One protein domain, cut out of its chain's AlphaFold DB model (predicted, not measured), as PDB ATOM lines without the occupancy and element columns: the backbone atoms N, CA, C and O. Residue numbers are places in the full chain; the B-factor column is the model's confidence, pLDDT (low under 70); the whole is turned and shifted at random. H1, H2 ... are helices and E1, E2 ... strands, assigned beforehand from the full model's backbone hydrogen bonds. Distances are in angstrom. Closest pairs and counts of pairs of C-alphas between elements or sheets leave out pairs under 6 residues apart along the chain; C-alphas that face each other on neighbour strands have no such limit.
ATOM      1  N   SER A  46     -47.261  20.097  36.843       41.00
ATOM      2  CA  SER A  46     -48.166  19.337  35.985       41.00
ATOM      3  C   SER A  46     -47.572  17.946  35.753       41.00
ATOM      4  O   SER A  46     -46.477  17.799  35.221       41.00
ATOM      5  N   SER A  47     -48.312  16.904  36.127       40.69
ATOM      6  CA  SER A  47     -47.974  15.510  35.803       40.69
ATOM      7  C   SER A  47     -48.106  15.200  34.306       40.69
ATOM      8  O   SER A  47     -47.894  14.069  33.876       40.69
ATOM      9  N   ARG A  48     -48.484  16.203  33.508       42.88
ATOM     10  CA  ARG A  48     -48.583  16.162  32.053       42.88
ATOM     11  C   ARG A  48     -47.484  17.046  31.474       42.88
ATOM     12  O   ARG A  48     -47.306  18.165  31.959       42.88
ATOM     13  N   GLU A  49     -46.777  16.543  30.462       49.94
ATOM     14  CA  GLU A  49     -46.008  17.380  29.538       49.94
ATOM     15  C   GLU A  49     -46.959  18.448  29.002       49.94
ATOM     16  O   GLU A  49     -47.903  18.141  28.279       49.94
ATOM     17  N   GLU A  50     -46.773  19.691  29.426       56.03
ATOM     18  CA  GLU A  50     -47.375  20.810  28.720       56.03
ATOM     19  C   GLU A  50     -46.336  21.356  27.750       56.03
ATOM     20  O   GLU A  50     -45.177  21.574  28.112       56.03
ATOM     21  N   ASP A  51     -46.771  21.538  26.507       58.50
ATOM     22  CA  ASP A  51     -45.975  21.884  25.332       58.50
ATOM     23  C   ASP A  51     -45.559  23.367  25.306       58.50
ATOM     24  O   ASP A  51     -45.627  24.018  24.268       58.50
ATOM     25  N   ASN A  52     -45.119  23.929  26.434       67.31
ATOM     26  CA  ASN A  52     -44.565  25.283  26.448       67.31
ATOM     27  C   ASN A  52     -43.042  25.231  26.291       67.31
ATOM     28  O   ASN A  52     -42.337  24.577  27.060       67.31
ATOM     29  N   GLU A  53     -42.522  25.955  25.308       75.12
ATOM     30  CA  GLU A  53     -41.120  26.333  25.231       75.12
ATOM     31  C   GLU A  53     -40.847  27.503  26.190       75.12
ATOM     32  O   GLU A  53     -41.600  28.478  26.267       75.12
ATOM     33  N   ILE A  54     -39.758  27.398  26.952       78.31
ATOM     34  CA  ILE A  54     -39.347  28.417  27.916       78.31
ATOM     35  C   ILE A  54     -38.252  29.264  27.278       78.31
ATOM     36  O   ILE A  54     -37.156  28.779  27.010       78.31
ATOM     37  N   VAL A  55     -38.526  30.554  27.105       80.25
ATOM     38  CA  VAL A  55     -37.572  31.523  26.562       80.25
ATOM     39  C   VAL A  55     -37.141  32.476  27.670       80.25
ATOM     40  O   VAL A  55     -37.941  33.261  28.193       80.25
ATOM     41  N   ILE A  56     -35.862  32.423  28.036       80.88
ATOM     42  CA  ILE A  56     -35.258  33.356  28.991       80.88
ATOM     43  C   ILE A  56     -34.758  34.570  28.212       80.88
ATOM     44  O   ILE A  56     -33.946  34.459  27.299       80.88
ATOM     45  N   LEU A  57     -35.274  35.741  28.567       79.31
ATOM     46  CA  LEU A  57     -34.911  37.020  27.976       79.31
ATOM     47  C   LEU A  57     -34.323  37.930  29.053       79.31
ATOM     48  O   LEU A  57     -34.541  37.747  30.252       79.31
ATOM     49  N   LYS A  58     -33.654  38.998  28.616       79.00
ATOM     50  CA  LYS A  58     -33.017  39.974  29.510       79.00
ATOM     51  C   LYS A  58     -33.961  40.543  30.578       79.00
ATOM     52  O   LYS A  58     -33.531  40.844  31.679       79.00
ATOM     53  N   ASP A  59     -35.245  40.745  30.294       79.75
ATOM     54  CA  ASP A  59     -36.180  41.386  31.233       79.75
ATOM     55  C   ASP A  59     -37.275  40.455  31.783       79.75
ATOM     56  O   ASP A  59     -38.053  40.870  32.657       79.75
ATOM     57  N   ARG A  60     -37.366  39.221  31.274       85.19
ATOM     58  CA  ARG A  60     -38.486  38.316  31.540       85.19
ATOM     59  C   ARG A  60     -38.158  36.857  31.225       85.19
ATOM     60  O   ARG A  60     -37.271  36.572  30.434       85.19
ATOM     61  N   VAL A  61     -38.982  35.958  31.746       85.75
ATOM     62  CA  VAL A  61     -39.141  34.592  31.232       85.75
ATOM     63  C   VAL A  61     -40.478  34.526  30.505       85.75
ATOM     64  O   VAL A  61     -41.498  34.942  31.062       85.75
ATOM     65  N   ALA A  62     -40.472  34.057  29.263       84.50
ATOM     66  CA  ALA A  62     -41.672  33.827  28.471       84.50
ATOM     67  C   ALA A  62     -41.926  32.325  28.325       84.50
ATOM     68  O   ALA A  62     -40.992  31.549  28.142       84.50
ATOM     69  N   PHE A  63     -43.195  31.947  28.404       83.75
ATOM     70  CA  PHE A  63     -43.685  30.599  28.152       83.75
ATOM     71  C   PHE A  63     -44.476  30.682  26.854       83.75
ATOM     72  O   PHE A  63     -45.496  31.376  26.802       83.75
ATOM     73  N   VAL A  64     -43.945  30.076  25.802       77.19
ATOM     74  CA  VAL A  64     -44.465  30.152  24.436       77.19
ATOM     75  C   VAL A  64     -44.960  28.769  24.057       77.19
ATOM     76  O   VAL A  64     -44.298  27.790  24.374       77.19
ATOM     77  N   ASP A  65     -46.099  28.668  23.387       71.12
ATOM     78  CA  ASP A  65     -46.522  27.393  22.802       71.12
ATOM     79  C   ASP A  65     -45.417  26.867  21.860       71.12
ATOM     80  O   ASP A  65     -44.885  27.635  21.058       71.12
ATOM     81  N   ARG A  66     -45.070  25.574  21.922       65.25
ATOM     82  CA  ARG A  66     -44.098  24.908  21.028       65.25
ATOM     83  C   ARG A  66     -44.404  25.095  19.542       65.25
ATOM     84  O   ARG A  66     -43.504  24.967  18.716       65.25
ATOM     85  N   THR A  67     -45.647  25.413  19.168       62.97
ATOM     86  CA  THR A  67     -45.971  25.786  17.778       62.97
ATOM     87  C   THR A  67     -45.465  27.182  17.377       62.97
ATOM     88  O   THR A  67     -45.565  27.563  16.208       62.97
ATOM     89  N   GLY A  68     -44.896  27.937  18.325       55.12
ATOM     90  CA  GLY A  68     -44.221  29.225  18.152       55.12
ATOM     91  C   GLY A  68     -45.156  30.413  17.931       55.12
ATOM     92  O   GLY A  68     -44.687  31.498  17.586       55.12
ATOM     93  N   LYS A  69     -46.473  30.220  18.069       60.62
ATOM     94  CA  LYS A  69     -47.471  31.214  17.642       60.62
ATOM     95  C   LYS A  69     -47.925  32.157  18.748       60.62
ATOM     96  O   LYS A  69     -48.075  33.343  18.473       60.62
ATOM     97  N   ASP A  70     -48.075  31.667  19.978       71.62
ATOM     98  CA  ASP A  70     -48.657  32.439  21.078       71.62
ATOM     99  C   ASP A  70     -47.802  32.396  22.350       71.62
ATOM    100  O   ASP A  70     -47.242  31.369  22.732       71.62
ATOM    101  N   THR A  71     -47.716  33.537  23.041       78.25
ATOM    102  CA  THR A  71     -47.134  33.613  24.389       78.25
ATOM    103  C   THR A  71     -48.211  33.300  25.423       78.25
ATOM    104  O   THR A  71     -49.115  34.107  25.640       78.25
ATOM    105  N   CYS A  72     -48.092  32.159  26.094       79.31
ATOM    106  CA  CYS A  72     -49.050  31.685  27.090       79.31
ATOM    107  C   CYS A  72     -48.903  32.417  28.431       79.31
ATOM    108  O   CYS A  72     -49.897  32.764  29.068       79.31
ATOM    109  N   ALA A  73     -47.665  32.678  28.863       85.81
ATOM    110  CA  ALA A  73     -47.393  33.376  30.116       85.81
ATOM    111  C   ALA A  73     -46.079  34.161  30.079       85.81
ATOM    112  O   ALA A  73     -45.157  33.858  29.321       85.81
ATOM    113  N   VAL A  74     -45.982  35.184  30.934       88.25
ATOM    114  CA  VAL A  74     -44.774  36.004  31.070       88.25
ATOM    115  C   VAL A  74     -44.495  36.318  32.532       88.25
ATOM    116  O   VAL A  74     -45.277  36.998  33.200       88.25
ATOM    117  N   PHE A  75     -43.311  35.930  32.991       91.00
ATOM    118  CA  PHE A  75     -42.760  36.352  34.268       91.00
ATOM    119  C   PHE A  75     -41.806  37.530  34.062       91.00
ATOM    120  O   PHE A  75     -40.727  37.379  33.498       91.00
ATOM    121  N   ARG A  76     -42.177  38.729  34.521       90.62
ATOM    122  CA  ARG A  76     -41.340  39.935  34.370       90.62
ATOM    123  C   ARG A  76     -40.473  40.161  35.601       90.62
ATOM    124  O   ARG A  76     -41.015  40.439  36.671       90.62
ATOM    125  N   PHE A  77     -39.148  40.170  35.445       88.81
ATOM    126  CA  PHE A  77     -38.224  40.317  36.577       88.81
ATOM    127  C   PHE A  77     -38.499  41.584  37.389       88.81
ATOM    128  O   PHE A  77     -38.688  41.516  38.599       88.81
ATOM    129  N   LYS A  78     -38.641  42.737  36.724       88.25
ATOM    130  CA  LYS A  78     -38.894  44.033  37.383       88.25
ATOM    131  C   LYS A  78     -40.176  44.067  38.215       88.25
ATOM    132  O   LYS A  78     -40.205  44.713  39.254       88.25
ATOM    133  N   LYS A  79     -41.229  43.370  37.770       88.94
ATOM    134  CA  LYS A  79     -42.518  43.304  38.481       88.94
ATOM    135  C   LYS A  79     -42.397  42.518  39.788       88.94
ATOM    136  O   LYS A  79     -43.113  42.803  40.741       88.94
ATOM    137  N   HIS A  80     -41.515  41.522  39.814       86.44
ATOM    138  CA  HIS A  80     -41.376  40.589  40.928       86.44
ATOM    139  C   HIS A  80     -40.130  40.831  41.790       86.44
ATOM    140  O   HIS A  80     -40.010  40.215  42.845       86.44
ATOM    141  N   ASN A  81     -39.232  41.731  41.382       85.25
ATOM    142  CA  ASN A  81     -38.029  42.071  42.129       85.25
ATOM    143  C   ASN A  81     -38.340  43.101  43.232       85.25
ATOM    144  O   ASN A  81     -38.604  44.263  42.915       85.25
ATOM    145  N   PRO A  82     -38.274  42.719  44.525       81.31
ATOM    146  CA  PRO A  82     -38.591  43.620  45.635       81.31
ATOM    147  C   PRO A  82     -37.598  44.785  45.757       81.31
ATOM    148  O   PRO A  82     -37.901  45.805  46.381       81.31
ATOM    149  N   TYR A  83     -36.427  44.665  45.131       83.25
ATOM    150  CA  TYR A  83     -35.368  45.665  45.137       83.25
ATOM    151  C   TYR A  83     -35.436  46.614  43.941       83.25
ATOM    152  O   TYR A  83     -34.713  47.604  43.923       83.25
ATOM    153  N   TYR A  84     -36.330  46.378  42.975       88.31
ATOM    154  CA  TYR A  84     -36.549  47.314  41.876       88.31
ATOM    155  C   TYR A  84     -37.111  48.638  42.417       88.31
ATOM    156  O   TYR A  84     -38.101  48.654  43.158       88.31
ATOM    157  N   LYS A  85     -36.439  49.748  42.097       89.81
ATOM    158  CA  LYS A  85     -36.756  51.098  42.583       89.81
ATOM    159  C   LYS A  85     -36.646  52.084  41.416       89.81
ATOM    160  O   LYS A  85     -35.641  52.778  41.294       89.81
ATOM    161  N   PRO A  86     -37.651  52.129  40.520       88.06
ATOM    162  CA  PRO A  86     -37.587  52.924  39.290       88.06
ATOM    163  C   PRO A  86     -37.458  54.432  39.533       88.06
ATOM    164  O   PRO A  86     -37.089  55.154  38.617       88.06
ATOM    165  N   GLN A  87     -37.766  54.899  40.744       89.94
ATOM    166  CA  GLN A  87     -37.628  56.292  41.154       89.94
ATOM    167  C   GLN A  87     -36.181  56.720  41.438       89.94
ATOM    168  O   GLN A  87     -35.925  57.916  41.550       89.94
ATOM    169  N   LEU A  88     -35.248  55.776  41.611       90.00
ATOM    170  CA  LEU A  88     -33.853  56.111  41.884       90.00
ATOM    171  C   LEU A  88     -33.109  56.484  40.593       90.00
ATOM    172  O   LEU A  88     -33.362  55.874  39.546       90.00
ATOM    173  N   PRO A  89     -32.160  57.439  40.647       88.25
ATOM    174  CA  PRO A  89     -31.307  57.751  39.508       88.25
ATOM    175  C   PRO A  89     -30.520  56.516  39.065       88.25
ATOM    176  O   PRO A  89     -29.995  55.770  39.894       88.25
ATOM    177  N   LYS A  90     -30.426  56.291  37.752       85.38
ATOM    178  CA  LYS A  90     -29.612  55.200  37.213       85.38
ATOM    179  C   LYS A  90     -28.130  55.535  37.334       85.38
ATOM    180  O   LYS A  90     -27.718  56.637  36.986       85.38
ATOM    181  N   PHE A  91     -27.346  54.562  37.782       75.94
ATOM    182  CA  PHE A  91     -25.887  54.626  37.726       75.94
ATOM    183  C   PHE A  91     -25.421  54.134  36.343       75.94
ATOM    184  O   PHE A  91     -26.076  53.263  35.767       75.94
ATOM    185  N   SER A  92     -24.352  54.726  35.796       66.50
ATOM    186  CA  SER A  92     -23.872  54.533  34.411       66.50
ATOM    187  C   SER A  92     -23.975  53.085  33.907       66.50
ATOM    188  O   SER A  92     -23.484  52.151  34.535       66.50
ATOM    189  N   THR A  93     -24.616  52.900  32.748       57.56
ATOM    190  CA  THR A  93     -24.916  51.594  32.150       57.56
ATOM    191  C   THR A  93     -23.826  51.150  31.172       57.56
ATOM    192  O   THR A  93     -24.066  51.093  29.968       57.56
ATOM    193  N   SER A  94     -22.640  50.794  31.655       47.62
ATOM    194  CA  SER A  94     -21.711  49.939  30.896       47.62
ATOM    195  C   SER A  94     -21.822  48.499  31.412       47.62
ATOM    196  O   SER A  94     -20.918  47.945  32.026       47.62
ATOM    197  N   GLY A  95     -23.000  47.896  31.237       49.62
ATOM    198  CA  GLY A  95     -23.253  46.525  31.680       49.62
ATOM    199  C   GLY A  95     -22.779  45.504  30.649       49.62
ATOM    200  O   GLY A  95     -23.229  45.542  29.504       49.62
ATOM    201  N   LEU A  96     -21.925  44.569  31.072       46.81
ATOM    202  CA  LEU A  96     -21.649  43.331  30.340       46.81
ATOM    203  C   LEU A  96     -22.975  42.588  30.062       46.81
ATOM    204  O   LEU A  96     -23.841  42.553  30.946       46.81
ATOM    205  N   PRO A  97     -23.180  42.020  28.861       47.16
ATOM    206  CA  PRO A  97     -24.347  41.189  28.594       47.16
ATOM    207  C   PRO A  97     -24.288  39.941  29.486       47.16
ATOM    208  O   PRO A  97     -23.294  39.225  29.493       47.16
ATOM    209  N   PHE A  98     -25.347  39.704  30.258       52.47
ATOM    210  CA  PHE A  98     -25.590  38.414  30.894       52.47
ATOM    211  C   PHE A  98     -26.667  37.713  30.075       52.47
ATOM    212  O   PHE A  98     -27.802  38.191  30.027       52.47
ATOM    213  N   ASP A  99     -26.312  36.598  29.445       51.34
ATOM    214  CA  ASP A  99     -27.238  35.811  28.620       51.34
ATOM    215  C   ASP A  99     -28.391  35.215  29.453       51.34
ATOM    216  O   ASP A  99     -29.458  34.909  28.932       51.34
ATOM    217  N   GLU A 100     -28.212  35.131  30.774       55.88
ATOM    218  CA  GLU A 100     -29.144  34.495  31.710       55.88
ATOM    219  C   GLU A 100     -30.109  35.472  32.415       55.88
ATOM    220  O   GLU A 100     -30.852  35.053  33.306       55.88
ATOM    221  N   GLY A 101     -30.141  36.765  32.049       60.62
ATOM    222  CA  GLY A 101     -31.202  37.666  32.517       60.62
ATOM    223  C   GLY A 101     -30.887  39.165  32.582       60.62
ATOM    224  O   GLY A 101     -30.270  39.746  31.693       60.62
ATOM    225  N   GLY A 102     -31.433  39.826  33.606       67.12
ATOM    226  CA  GLY A 102     -31.602  41.277  33.679       67.12
ATOM    227  C   GLY A 102     -30.697  41.984  34.668       67.12
ATOM    228  O   GLY A 102     -30.416  41.479  35.752       67.12
ATOM    229  N   PHE A 103     -30.301  43.205  34.314       75.38
ATOM    230  CA  PHE A 103     -29.346  44.012  35.067       75.38
ATOM    231  C   PHE A 103     -29.845  45.450  35.222       75.38
ATOM    232  O   PHE A 103     -30.220  46.087  34.237       75.38
ATOM    233  N   GLU A 104     -29.831  45.968  36.451       83.44
ATOM    234  CA  GLU A 104     -30.107  47.377  36.755       83.44
ATOM    235  C   GLU A 104     -29.109  47.896  37.794       83.44
ATOM    236  O   GLU A 104     -28.687  47.155  38.684       83.44
ATOM    237  N   GLN A 105     -28.754  49.177  37.707       84.94
ATOM    238  CA  GLN A 105     -27.920  49.855  38.697       84.94
ATOM    239  C   GLN A 105     -28.517  51.208  39.064       84.94
ATOM    240  O   GLN A 105     -28.933  51.969  38.187       84.94
ATOM    241  N   TYR A 106     -28.523  51.510  40.360       87.62
ATOM    242  CA  TYR A 106     -28.992  52.783  40.893       87.62
ATOM    243  C   TYR A 106     -27.903  53.476  41.700       87.62
ATOM    244  O   TYR A 106     -27.171  52.829  42.452       87.62
ATOM    245  N   ASP A 107     -27.836  54.793  41.541       86.56
ATOM    246  CA  ASP A 107     -27.010  55.674  42.354       86.56
ATOM    247  C   ASP A 107     -27.657  55.838  43.735       86.56
ATOM    248  O   ASP A 107     -28.845  56.160  43.847       86.56
ATOM    249  N   LEU A 108     -26.875  55.593  44.784       87.75
ATOM    250  CA  LEU A 108     -27.280  55.769  46.175       87.75
ATOM    251  C   LEU A 108     -26.549  56.929  46.857       87.75
ATOM    252  O   LEU A 108     -26.888  57.252  47.990       87.75
ATOM    253  N   GLY A 109     -25.599  57.586  46.190       83.94
ATOM    254  CA  GLY A 109     -24.674  58.536  46.812       83.94
ATOM    255  C   GLY A 109     -25.310  59.799  47.396       83.94
ATOM    256  O   GLY A 109     -24.686  60.496  48.193       83.94
ATOM    257  N   LYS A 110     -26.555  60.103  47.016       86.00
ATOM    258  CA  LYS A 110     -27.342  61.218  47.575       86.00
ATOM    259  C   LYS A 110     -28.224  60.819  48.758       86.00
ATOM    260  O   LYS A 110     -28.820  61.699  49.372       86.00
ATOM    261  N   LEU A 111     -28.346  59.526  49.051       89.44
ATOM    262  CA  LEU A 111     -29.157  59.016  50.150       89.44
ATOM    263  C   LEU A 111     -28.297  58.828  51.398       89.44
ATOM    264  O   LEU A 111     -27.155  58.377  51.344       89.44
ATOM    265  N   THR A 112     -28.876  59.127  52.553       88.81
ATOM    266  CA  THR A 112     -28.284  58.786  53.844       88.81
ATOM    267  C   THR A 112     -28.339  57.276  54.082       88.81
ATOM    268  O   THR A 112     -29.213  56.567  53.575       88.81
ATOM    269  N   GLN A 113     -27.450  56.766  54.937       84.31
ATOM    270  CA  GLN A 113     -27.438  55.354  55.330       84.31
ATOM    271  C   GLN A 113     -28.804  54.882  55.856       84.31
ATOM    272  O   GLN A 113     -29.280  53.808  55.488       84.31
ATOM    273  N   LYS A 114     -29.471  55.707  56.675       87.69
ATOM    274  CA  LYS A 114     -30.795  55.411  57.240       87.69
ATOM    275  C   LYS A 114     -31.869  55.297  56.157       87.69
ATOM    276  O   LYS A 114     -32.718  54.410  56.242       87.69
ATOM    277  N   GLU A 115     -31.830  56.160  55.144       91.06
ATOM    278  CA  GLU A 115     -32.757  56.104  54.010       91.06
ATOM    279  C   GLU A 115     -32.542  54.846  53.175       91.06
ATOM    280  O   GLU A 115     -33.515  54.162  52.867       91.06
ATOM    281  N   VAL A 116     -31.291  54.484  52.870       87.69
ATOM    282  CA  VAL A 116     -30.988  53.243  52.139       87.69
ATOM    283  C   VAL A 116     -31.443  52.022  52.939       87.69
ATOM    284  O   VAL A 116     -32.115  51.141  52.398       87.69
ATOM    285  N   VAL A 117     -31.156  51.995  54.245       83.81
ATOM    286  CA  VAL A 117     -31.572  50.904  55.132       83.81
ATOM    287  C   VAL A 117     -33.090  50.742  55.162       83.81
ATOM    288  O   VAL A 117     -33.592  49.619  55.070       83.81
ATOM    289  N   ALA A 118     -33.828  51.851  55.235       86.62
ATOM    290  CA  ALA A 118     -35.283  51.850  55.169       86.62
ATOM    291  C   ALA A 118     -35.810  51.398  53.797       86.62
ATOM    292  O   ALA A 118     -36.700  50.552  53.733       86.62
ATOM    293  N   LEU A 119     -35.243  51.928  52.710       88.12
ATOM    294  CA  LEU A 119     -35.709  51.717  51.339       88.12
ATOM    295  C   LEU A 119     -35.562  50.267  50.867       88.12
ATOM    296  O   LEU A 119     -36.410  49.773  50.118       88.12
ATOM    297  N   PHE A 120     -34.488  49.596  51.286       83.00
ATOM    298  CA  PHE A 120     -34.184  48.220  50.889       83.00
ATOM    299  C   PHE A 120     -34.514  47.179  51.965       83.00
ATOM    300  O   PHE A 120     -34.459  45.981  51.689       83.00
ATOM    301  N   GLY A 121     -34.941  47.606  53.158       81.12
ATOM    302  CA  GLY A 121     -35.318  46.693  54.238       81.12
ATOM    303  C   GLY A 121     -34.113  46.000  54.884       81.12
ATOM    304  O   GLY A 121     -34.172  44.810  55.199       81.12
ATOM    305  N   LEU A 122     -33.002  46.726  55.041       77.44
ATOM    306  CA  LEU A 122     -31.730  46.224  55.584       77.44
ATOM    307  C   LEU A 122     -31.739  46.045  57.113       77.44
ATOM    308  O   LEU A 122     -30.726  45.639  57.677       77.44
ATOM    309  N   GLN A 123     -32.846  46.342  57.808       72.19
ATOM    310  CA  GLN A 123     -32.876  46.367  59.281       72.19
ATOM    311  C   GLN A 123     -32.650  44.989  59.919       72.19
ATOM    312  O   GLN A 123     -32.217  44.912  61.061       72.19
ATOM    313  N   ASN A 124     -32.952  43.914  59.184       64.12
ATOM    314  CA  ASN A 124     -32.841  42.523  59.643       64.12
ATOM    315  C   ASN A 124     -31.721  41.772  58.907       64.12
ATOM    316  O   ASN A 124     -31.865  40.588  58.575       64.12
ATOM    317  N   THR A 125     -30.658  42.486  58.546       64.62
ATOM    318  CA  THR A 125     -29.445  41.874  58.004       64.62
ATOM    319  C   THR A 125     -28.730  41.077  59.105       64.62
ATOM    320  O   THR A 125     -28.780  41.486  60.265       64.62
ATOM    321  N   PRO A 126     -28.096  39.928  58.784       56.31
ATOM    322  CA  PRO A 126     -27.403  39.102  59.779       56.31
ATOM    323  C   PRO A 126     -26.302  39.848  60.544       56.31
ATOM    324  O   PRO A 126     -26.049  39.541  61.705       56.31
ATOM    325  N   ALA A 127     -25.689  40.843  59.901       62.16
ATOM    326  CA  ALA A 127     -24.762  41.780  60.512       62.16
ATOM    327  C   ALA A 127     -25.245  43.215  60.242       62.16
ATOM    328  O   ALA A 127     -25.658  43.504  59.114       62.16
ATOM    329  N   PRO A 128     -25.210  44.112  61.245       65.19
ATOM    330  CA  PRO A 128     -25.622  45.495  61.065       65.19
ATOM    331  C   PRO A 128     -24.700  46.215  60.079       65.19
ATOM    332  O   PRO A 128     -23.498  45.962  60.030       65.19
ATOM    333  N   VAL A 129     -25.266  47.155  59.318       71.94
ATOM    334  CA  VAL A 129     -24.472  48.036  58.455       71.94
ATOM    335  C   VAL A 129     -23.560  48.900  59.346       71.94
ATOM    336  O   VAL A 129     -24.082  49.575  60.239       71.94
ATOM    337  N   PRO A 130     -22.237  48.918  59.119       71.06
ATOM    338  CA  PRO A 130     -21.301  49.739  59.886       71.06
ATOM    339  C   PRO A 130     -21.675  51.218  59.844       71.06
ATOM    340  O   PRO A 130     -22.103  51.718  58.806       71.06
ATOM    341  N   ALA A 131     -21.518  51.935  60.955       73.00
ATOM    342  CA  ALA A 131     -21.965  53.328  61.067       73.00
ATOM    343  C   ALA A 131     -21.210  54.303  60.139       73.00
ATOM    344  O   ALA A 131     -21.723  55.369  59.808       73.00
ATOM    345  N   ASP A 132     -19.996  53.950  59.724       70.75
ATOM    346  CA  ASP A 132     -19.134  54.719  58.827       70.75
ATOM    347  C   ASP A 132     -19.304  54.341  57.346       70.75
ATOM    348  O   ASP A 132     -18.754  55.012  56.465       70.75
ATOM    349  N   PHE A 133     -20.098  53.309  57.047       74.50
ATOM    350  CA  PHE A 133     -20.313  52.847  55.685       74.50
ATOM    351  C   PHE A 133     -21.139  53.841  54.854       74.50
ATOM    352  O   PHE A 133     -22.268  54.205  55.201       74.50
ATOM    353  N   LYS A 134     -20.598  54.230  53.694       77.06
ATOM    354  CA  LYS A 134     -21.244  55.144  52.741       77.06
ATOM    355  C   LYS A 134     -21.696  54.392  51.499       77.06
ATOM    356  O   LYS A 134     -20.863  53.979  50.696       77.06
ATOM    357  N   PHE A 135     -23.009  54.258  51.321       80.62
ATOM    358  CA  PHE A 135     -23.594  53.664  50.119       80.62
ATOM    359  C   PHE A 135     -23.302  54.524  48.886       80.62
ATOM    360  O   PHE A 135     -23.670  55.692  48.838       80.62
ATOM    361  N   GLY A 136     -22.672  53.919  47.883       79.38
ATOM    362  CA  GLY A 136     -22.401  54.544  46.594       79.38
ATOM    363  C   GLY A 136     -23.402  54.125  45.526       79.38
ATOM    364  O   GLY A 136     -24.069  54.959  44.923       79.38
ATOM    365  N   MET A 137     -23.556  52.818  45.309       81.56
ATOM    366  CA  MET A 137     -24.508  52.283  44.330       81.56
ATOM    367  C   MET A 137     -25.128  50.964  44.784       81.56
ATOM    368  O   MET A 137     -24.590  50.255  45.637       81.56
ATOM    369  N   VAL A 138     -26.238  50.600  44.150       82.75
ATOM    370  CA  VAL A 138     -26.835  49.265  44.245       82.75
ATOM    371  C   VAL A 138     -26.981  48.656  42.859       82.75
ATOM    372  O   VAL A 138     -27.401  49.314  41.909       82.75
ATOM    373  N   ARG A 139     -26.641  47.375  42.752       82.06
ATOM    374  CA  ARG A 139     -26.764  46.556  41.551       82.06
ATOM    375  C   ARG A 139     -27.833  45.499  41.776       82.06
ATOM    376  O   ARG A 139     -27.769  44.751  42.747       82.06
ATOM    377  N   LEU A 140     -28.783  45.410  40.857       83.38
ATOM    378  CA  LEU A 140     -29.777  44.348  40.802       83.38
ATOM    379  C   LEU A 140     -29.412  43.395  39.674       83.38
ATOM    380  O   LEU A 140     -29.229  43.827  38.536       83.38
ATOM    381  N   LEU A 141     -29.355  42.105  39.987       81.38
ATOM    382  CA  LEU A 141     -29.158  41.054  38.997       81.38
ATOM    383  C   LEU A 141     -30.332  40.085  39.078       81.38
ATOM    384  O   LEU A 141     -30.678  39.605  40.152       81.38
ATOM    385  N   SER A 142     -30.971  39.827  37.947       85.25
ATOM    386  CA  SER A 142     -32.034  38.835  37.815       85.25
ATOM    387  C   SER A 142     -31.526  37.752  36.884       85.25
ATOM    388  O   SER A 142     -31.170  38.065  35.756       85.25
ATOM    389  N   LEU A 143     -31.464  36.517  37.359       83.12
ATOM    390  CA  LEU A 143     -31.034  35.360  36.582       83.12
ATOM    391  C   LEU A 143     -32.185  34.367  36.511       83.12
ATOM    392  O   LEU A 143     -32.986  34.291  37.445       83.12
ATOM    393  N   ALA A 144     -32.268  33.600  35.436       85.50
ATOM    394  CA  ALA A 144     -33.156  32.454  35.366       85.50
ATOM    395  C   ALA A 144     -32.411  31.253  34.795       85.50
ATOM    396  O   ALA A 144     -31.618  31.388  33.870       85.50
ATOM    397  N   VAL A 145     -32.703  30.077  35.339       82.56
ATOM    398  CA  VAL A 145     -32.294  28.791  34.776       82.56
ATOM    399  C   VAL A 145     -33.540  27.950  34.547       82.56
ATOM    400  O   VAL A 145     -34.462  27.963  35.365       82.56
ATOM    401  N   ALA A 146     -33.582  27.237  33.427       78.44
ATOM    402  CA  ALA A 146     -34.704  26.390  33.054       78.44
ATOM    403  C   ALA A 146     -34.193  25.024  32.595       78.44
ATOM    404  O   ALA A 146     -33.268  24.939  31.785       78.44
ATOM    405  N   LYS A 147     -34.801  23.960  33.118       76.12
ATOM    406  CA  LYS A 147     -34.590  22.578  32.680       76.12
ATOM    407  C   LYS A 147     -35.915  21.843  32.784       76.12
ATOM    408  O   LYS A 147     -36.594  21.952  33.806       76.12
ATOM    409  N   SER A 148     -36.265  21.079  31.749       72.06
ATOM    410  CA  SER A 148     -37.532  20.341  31.711       72.06
ATOM    411  C   SER A 148     -38.723  21.287  31.985       72.06
ATOM    412  O   SER A 148     -38.852  22.314  31.321       72.06
ATOM    413  N   ASN A 149     -39.555  20.979  32.981       72.81
ATOM    414  CA  ASN A 149     -40.793  21.691  33.310       72.81
ATOM    415  C   ASN A 149     -40.662  22.726  34.442       72.81
ATOM    416  O   ASN A 149     -41.682  23.207  34.945       72.81
ATOM    417  N   ILE A 150     -39.441  23.055  34.876       78.38
ATOM    418  CA  ILE A 150     -39.216  24.009  35.965       78.38
ATOM    419  C   ILE A 150     -38.294  25.149  35.545       78.38
ATOM    420  O   ILE A 150     -37.267  24.956  34.890       78.38
ATOM    421  N   VAL A 151     -38.659  26.354  35.980       85.50
ATOM    422  CA  VAL A 151     -37.808  27.540  35.899       85.50
ATOM    423  C   VAL A 151     -37.498  28.011  37.304       85.50
ATOM    424  O   VAL A 151     -38.407  28.222  38.104       85.50
ATOM    425  N   ILE A 152     -36.224  28.237  37.595       86.25
ATOM    426  CA  ILE A 152     -35.795  28.891  38.824       86.25
ATOM    427  C   ILE A 152     -35.289  30.280  38.470       86.25
ATOM    428  O   ILE A 152     -34.308  30.438  37.749       86.25
ATOM    429  N   VAL A 153     -35.967  31.294  38.996       88.94
ATOM    430  CA  VAL A 153     -35.561  32.693  38.908       88.94
ATOM    431  C   VAL A 153     -34.847  33.079  40.194       88.94
ATOM    432  O   VAL A 153     -35.336  32.820  41.291       88.94
ATOM    433  N   GLN A 154     -33.717  33.754  40.060       86.56
ATOM    434  CA  GLN A 154     -32.937  34.297  41.155       86.56
ATOM    435  C   GLN A 154     -32.843  35.811  41.030       86.56
ATOM    436  O   GLN A 154     -32.315  36.340  40.056       86.56
ATOM    437  N   LEU A 155     -33.322  36.519  42.046       85.12
ATOM    438  CA  LEU A 155     -33.246  37.971  42.138       85.12
ATOM    439  C   LEU A 155     -32.225  38.321  43.220       85.12
ATOM    440  O   LEU A 155     -32.455  38.077  44.407       85.12
ATOM    441  N   LYS A 156     -31.094  38.869  42.784       80.12
ATOM    442  CA  LYS A 156     -29.971  39.295  43.617       80.12
ATOM    443  C   LYS A 156     -29.922  40.810  43.707       80.12
ATOM    444  O   LYS A 156     -30.250  41.524  42.753       80.12
ATOM    445  N   VAL A 157     -29.416  41.288  44.832       78.75
ATOM    446  CA  VAL A 157     -29.078  42.690  45.047       78.75
ATOM    447  C   VAL A 157     -27.691  42.770  45.679       78.75
ATOM    448  O   VAL A 157     -27.374  41.996  46.576       78.75
ATOM    449  N   LYS A 158     -26.860  43.692  45.194       78.12
ATOM    450  CA  LYS A 158     -25.518  43.959  45.720       78.12
ATOM    451  C   LYS A 158     -25.350  45.446  45.980       78.12
ATOM    452  O   LYS A 158     -25.653  46.251  45.101       78.12
ATOM    453  N   PHE A 159     -24.852  45.800  47.156       78.56
ATOM    454  CA  PHE A 159     -24.563  47.182  47.532       78.56
ATOM    455  C   PHE A 159     -23.060  47.430  47.500       78.56
ATOM    456  O   PHE A 159     -22.276  46.591  47.939       78.56
ATOM    457  N   TYR A 160     -22.679  48.599  46.995       75.88
ATOM    458  CA  TYR A 160     -21.293  49.033  46.866       75.88
ATOM    459  C   TYR A 160     -21.092  50.338  47.625       75.88
ATOM    460  O   TYR A 160     -21.963  51.214  47.592       75.88
ATOM    461  N   GLY A 161     -19.944  50.461  48.290       72.00
ATOM    462  CA  GLY A 161     -19.555  51.665  49.016       72.00
ATOM    463  C   GLY A 161     -18.648  52.604  48.218       72.00
ATOM    464  O   GLY A 161     -18.079  52.220  47.194       72.00
ATOM    465  N   TRP A 162     -18.492  53.831  48.713       66.38
ATOM    466  CA  TRP A 162     -17.465  54.785  48.270       66.38
ATOM    467  C   TRP A 162     -16.373  54.934  49.341       66.38
ATOM    468  O   TRP A 162     -16.712  55.068  50.517       66.38
ATOM    469  N   CYS A 163     -15.088  54.997  48.953       56.03
ATOM    470  CA  CYS A 163     -14.000  55.359  49.885       56.03
ATOM    471  C   CYS A 163     -14.206  56.747  50.501       56.03
ATOM    472  O   CYS A 163     -13.833  56.999  51.644       56.03
ATOM    473  N   SER A 164     -14.723  57.689  49.710       46.47
ATOM    474  CA  SER A 164     -14.805  59.100  50.077       46.47
ATOM    475  C   SER A 164     -15.905  59.818  49.288       46.47
ATOM    476  O   SER A 164     -16.244  59.388  48.184       46.47
ATOM    477  N   PRO A 165     -16.453  60.935  49.804       41.28
ATOM    478  CA  PRO A 165     -17.385  61.766  49.047       41.28
ATOM    479  C   PRO A 165     -16.727  62.259  47.749       41.28
ATOM    480  O   PRO A 165     -15.659  62.862  47.802       41.28
ATOM    481  N   GLY A 166     -17.357  62.011  46.598       43.50
ATOM    482  CA  GLY A 166     -16.920  62.563  45.310       43.50
ATOM    483  C   GLY A 166     -15.869  61.757  44.537       43.50
ATOM    484  O   GLY A 166     -15.313  62.293  43.584       43.50
ATOM    485  N   GLN A 167     -15.590  60.501  44.903       46.97
ATOM    486  CA  GLN A 167     -14.795  59.609  44.049       46.97
ATOM    487  C   GLN A 167     -15.676  58.763  43.122       46.97
ATOM    488  O   GLN A 167     -16.687  58.208  43.545       46.97
ATOM    489  N   GLU A 168     -15.248  58.640  41.862       42.94
ATOM    490  CA  GLU A 168     -15.845  57.754  40.849       42.94
ATOM    491  C   GLU A 168     -15.375  56.293  40.985       42.94
ATOM    492  O   GLU A 168     -15.932  55.398  40.350       42.94
ATOM    493  N   HIS A 169     -14.359  56.035  41.816       43.62
ATOM    494  CA  HIS A 169     -13.766  54.710  41.981       43.62
ATOM    495  C   HIS A 169     -14.380  53.943  43.158       43.62
ATOM    496  O   HIS A 169     -14.459  54.425  44.290       43.62
ATOM    497  N   HIS A 170     -14.823  52.721  42.856       51.00
ATOM    498  CA  HIS A 170     -15.296  51.734  43.818       51.00
ATOM    499  C   HIS A 170     -14.124  51.253  44.677       51.00
ATOM    500  O   HIS A 170     -13.087  50.878  44.143       51.00
ATOM    501  N   CYS A 171     -14.294  51.253  45.996       51.47
ATOM    502  CA  CYS A 171     -13.215  50.937  46.938       51.47
ATOM    503  C   CYS A 171     -13.383  49.635  47.708       51.47
ATOM    504  O   CYS A 171     -12.721  49.403  48.711       51.47
ATOM    505  N   GLY A 172     -14.318  48.818  47.271       48.19
ATOM    506  CA  GLY A 172     -14.557  47.523  47.861       48.19
ATOM    507  C   GLY A 172     -15.628  46.869  47.031       48.19
ATOM    508  O   GLY A 172     -16.762  47.368  46.955       48.19
ATOM    509  N   GLU A 173     -15.258  45.805  46.338       49.06
ATOM    510  CA  GLU A 173     -16.275  44.939  45.778       49.06
ATOM    511  C   GLU A 173     -17.016  44.262  46.947       49.06
ATOM    512  O   GLU A 173     -16.426  43.773  47.902       49.06
ATOM    513  N   GLU A 174     -18.353  44.269  46.876       52.56
ATOM    514  CA  GLU A 174     -19.245  43.411  47.679       52.56
ATOM    515  C   GLU A 174     -19.381  43.715  49.181       52.56
ATOM    516  O   GLU A 174     -19.545  42.821  50.006       52.56
ATOM    517  N   LEU A 175     -19.436  44.995  49.541       51.56
ATOM    518  CA  LEU A 175     -19.544  45.433  50.937       51.56
ATOM    519  C   LEU A 175     -20.833  45.011  51.668       51.56
ATOM    520  O   LEU A 175     -20.824  44.829  52.880       51.56
ATOM    521  N   LEU A 176     -21.943  44.816  50.954       50.41
ATOM    522  CA  LEU A 176     -23.165  44.239  51.519       50.41
ATOM    523  C   LEU A 176     -23.909  43.445  50.450       50.41
ATOM    524  O   LEU A 176     -24.894  43.895  49.865       50.41
ATOM    525  N   SER A 177     -23.490  42.207  50.243       50.53
ATOM    526  CA  SER A 177     -24.377  41.186  49.677       50.53
ATOM    527  C   SER A 177     -25.210  40.514  50.792       50.53
ATOM    528  O   SER A 177     -25.649  39.380  50.665       50.53
ATOM    529  N   ALA A 178     -25.455  41.219  51.906       44.34
ATOM    530  CA  ALA A 178     -26.192  40.725  53.074       44.34
ATOM    531  C   ALA A 178     -27.716  40.636  52.870       44.34
ATOM    532  O   ALA A 178     -28.476  40.467  53.828       44.34
ATOM    533  N   HIS A 179     -28.191  40.793  51.637       52.81
ATOM    534  CA  HIS A 179     -29.609  40.804  51.347       52.81
ATOM    535  C   HIS A 179     -30.085  39.487  50.765       52.81
ATOM    536  O   HIS A 179     -29.494  38.948  49.838       52.81
ATOM    537  N   LYS A 180     -31.223  39.047  51.307       63.16
ATOM    538  CA  LYS A 180     -32.046  37.927  50.859       63.16
ATOM    539  C   LYS A 180     -32.065  37.804  49.331       63.16
ATOM    540  O   LYS A 180     -32.870  38.461  48.666       63.16
ATOM    541  N   ASN A 181     -31.253  36.908  48.777       72.25
ATOM    542  CA  ASN A 181     -31.499  36.404  47.435       72.25
ATOM    543  C   ASN A 181     -32.933  35.892  47.412       72.25
ATOM    544  O   ASN A 181     -33.347  35.156  48.307       72.25
ATOM    545  N   THR A 182     -33.705  36.326  46.423       81.12
ATOM    546  CA  THR A 182     -35.066  35.830  46.251       81.12
ATOM    547  C   THR A 182     -35.055  34.805  45.138       81.12
ATOM    548  O   THR A 182     -34.859  35.149  43.974       81.12
ATOM    549  N   PHE A 183     -35.256  33.550  45.511       82.06
ATOM    550  CA  PHE A 183     -35.469  32.446  44.595       82.06
ATOM    551  C   PHE A 183     -36.964  32.278  44.366       82.06
ATOM    552  O   PHE A 183     -37.759  32.316  45.309       82.06
ATOM    553  N   ILE A 184     -37.357  32.118  43.110       86.62
ATOM    554  CA  ILE A 184     -38.742  31.918  42.703       86.62
ATOM    555  C   ILE A 184     -38.755  30.731  41.756       86.62
ATOM    556  O   ILE A 184     -38.133  30.793  40.699       86.62
ATOM    557  N   ALA A 185     -39.467  29.668  42.123       85.00
ATOM    558  CA  ALA A 185     -39.718  28.573  41.198       85.00
ATOM    559  C   ALA A 185     -41.021  28.828  40.443       85.00
ATOM    560  O   ALA A 185     -42.041  29.181  41.050       85.00
ATOM    561  N   LEU A 186     -40.971  28.640  39.129       85.62
ATOM    562  CA  LEU A 186     -42.114  28.656  38.233       85.62
ATOM    563  C   LEU A 186     -42.320  27.252  37.670       85.62
ATOM    564  O   LEU A 186     -41.344  26.585  37.319       85.62
ATOM    565  N   ASN A 187     -43.574  26.828  37.550       81.56
ATOM    566  CA  ASN A 187     -43.897  25.676  36.711       81.56
ATOM    567  C   ASN A 187     -43.863  26.066  35.218       81.56
ATOM    568  O   ASN A 187     -43.697  27.234  34.857       81.56
ATOM    569  N   ASN A 188     -44.068  25.085  34.345       75.25
ATOM    570  CA  ASN A 188     -44.170  25.240  32.889       75.25
ATOM    571  C   ASN A 188     -45.346  26.116  32.401       75.25
ATOM    572  O   ASN A 188     -45.410  26.426  31.212       75.25
ATOM    573  N   LYS A 189     -46.237  26.575  33.290       78.12
ATOM    574  CA  LYS A 189     -47.284  27.583  33.012       78.12
ATOM    575  C   LYS A 189     -46.864  29.006  33.369       78.12
ATOM    576  O   LYS A 189     -47.641  29.943  33.200       78.12
ATOM    577  N   GLY A 190     -45.671  29.184  33.935       80.81
ATOM    578  CA  GLY A 190     -45.234  30.460  34.496       80.81
ATOM    579  C   GLY A 190     -45.911  30.830  35.813       80.81
ATOM    580  O   GLY A 190     -45.789  31.973  36.265       80.81
ATOM    581  N   GLU A 191     -46.603  29.890  36.456       85.00
ATOM    582  CA  GLU A 191     -47.177  30.100  37.777       85.00
ATOM    583  C   GLU A 191     -46.084  29.983  38.834       85.00
ATOM    584  O   GLU A 191     -45.262  29.068  38.815       85.00
ATOM    585  N   ILE A 192     -46.102  30.895  39.804       85.56
ATOM    586  CA  ILE A 192     -45.187  30.831  40.941       85.56
ATOM    587  C   ILE A 192     -45.628  29.691  41.857       85.56
ATOM    588  O   ILE A 192     -46.680  29.776  42.492       85.56
ATOM    589  N   ILE A 193     -44.791  28.664  41.957       80.50
ATOM    590  CA  ILE A 193     -45.018  27.504  42.827       80.50
ATOM    591  C   ILE A 193     -44.201  27.581  44.118       80.50
ATOM    592  O   ILE A 193     -44.552  26.942  45.106       80.50
ATOM    593  N   TRP A 194     -43.151  28.404  44.152       78.19
ATOM    594  CA  TRP A 194     -42.319  28.567  45.339       78.19
ATOM    595  C   TRP A 194     -41.667  29.934  45.404       78.19
ATOM    596  O   TRP A 194     -41.317  30.521  44.378       78.19
ATOM    597  N   ARG A 195     -41.447  30.408  46.630       81.50
ATOM    598  CA  ARG A 195     -40.564  31.532  46.920       81.50
ATOM    599  C   ARG A 195     -39.701  31.187  48.115       81.50
ATOM    600  O   ARG A 195     -40.211  30.701  49.121       81.50
ATOM    601  N   TRP A 196     -38.421  31.492  47.999       76.19
ATOM    602  CA  TRP A 196     -37.461  31.311  49.067       76.19
ATOM    603  C   TRP A 196     -36.525  32.503  49.141       76.19
ATOM    604  O   TRP A 196     -36.129  33.085  48.132       76.19
ATOM    605  N   HIS A 197     -36.217  32.885  50.370       75.06
ATOM    606  CA  HIS A 197     -35.355  34.002  50.682       75.06
ATOM    607  C   HIS A 197     -34.143  33.477  51.428       75.06
ATOM    608  O   HIS A 197     -34.316  32.879  52.491       75.06
ATOM    609  N   ASP A 198     -32.950  33.736  50.901       67.44
ATOM    610  CA  ASP A 198     -31.724  33.237  51.512       67.44
ATOM    611  C   ASP A 198     -30.639  34.294  51.662       67.44
ATOM    612  O   ASP A 198     -30.454  35.148  50.796       67.44
ATOM    613  N   TYR A 199     -29.910  34.221  52.766       61.56
ATOM    614  CA  TYR A 199     -28.933  35.210  53.203       61.56
ATOM    615  C   TYR A 199     -27.514  34.826  52.785       61.56
ATOM    616  O   TYR A 199     -26.606  34.797  53.609       61.56
ATOM    617  N   TYR A 200     -27.313  34.535  51.502       62.62
ATOM    618  CA  TYR A 200     -25.973  34.285  50.978       62.62
ATOM    619  C   TYR A 200     -25.534  35.407  50.049       62.62
ATOM    620  O   TYR A 200     -26.263  35.803  49.139       62.62
TER     621      TYR A 200
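AT A GLANCE: This is residues 46 to 200 of the 340 residues of an uncharacterized protein of Sphingobacteriales bacterium (UniProt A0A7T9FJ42). A long, twisted sheet of five strands has a smaller sheet of three strands partly face to face with it, over the end where E5 turns into E6; the short helix H2 and loops gather at the opposite end. The long hairpin E5 and E6 runs through the middle of the large sheet. Look for 155 printed residues, with eight strands and two helices in the order E1 E2 E3 H1 E4 H2 E5 E6 E7 E8; the sheets, E4-E5-E6-E7-E8 and E1-E2-E3, are antiparallel. The class is mostly strand, though under half of the residues are in named elements. The whole is elongated, 56 by 31 by 24 A, and only just compact, close to loose, with a radius of gyration of the C-alphas of 17.8 A.

IN THESE COORDINATES: Find C-alpha 52 at (-44.565, 25.283, 26.448), where E1 begins and runs to residue 57. E2, residues 60 to 65, and E3, residues 71 to 76, follow, then H1, residues 77 to 80. E4, residues 101 to 107, is 20.9 A long, and H2 holds residues 113 to 120. At C-alpha 135, (-23.594, 53.664, 50.119), E5 begins; it runs 37.3 A to residue 147, and E6, residues 150 to 161, runs 36.4 A. E7 is residues 181 to 187, and E8, residues 192 to 198, ends at (-31.724, 33.237, 51.512).

HOW THE PARTS SIT: Start at the hairpin E5 and E6, at 166 degrees, where N 143 and O 154 are 2.8 A apart, within hydrogen-bond range. Edge strand E4 is beside E5, with N 104 and O 140 at 3.0 A. On the other side E6 pairs with E7, N 153 and O 184 at 2.8 A, and E7 with edge strand E8, N 183 and O 196 at 2.8 A. E5 E6 E7 E8 form a meander, each strand the antiparallel neighbour of the one before, as do E1 E2 E3, with N 55 and O 62 at 2.9 A and N 61 and O 75 at 2.9 A. The two sheets form a sandwich, two sheets face to face, their best planes 25 degrees apart; the closest C-alphas of E1 and E5 are those of Ile 56 and Ala 144, 6.8 A. H1 and H2 only graze the large sheet. In H2 every O i to N i+4 pair is within hydrogen-bond range; H1 is too short for such a pair.

THE WHOLE: The C-alphas farthest apart, those of Arg 48 and Pro 165, are 57.8 A from each other. The printed part has no cut. The links H1 to E4, H2 to E5 and E6 to E7 are long. The mean pLDDT of the printed part is 73.2, and 49 residues are under 70, among them residues 92 to 102 and 162 to 180.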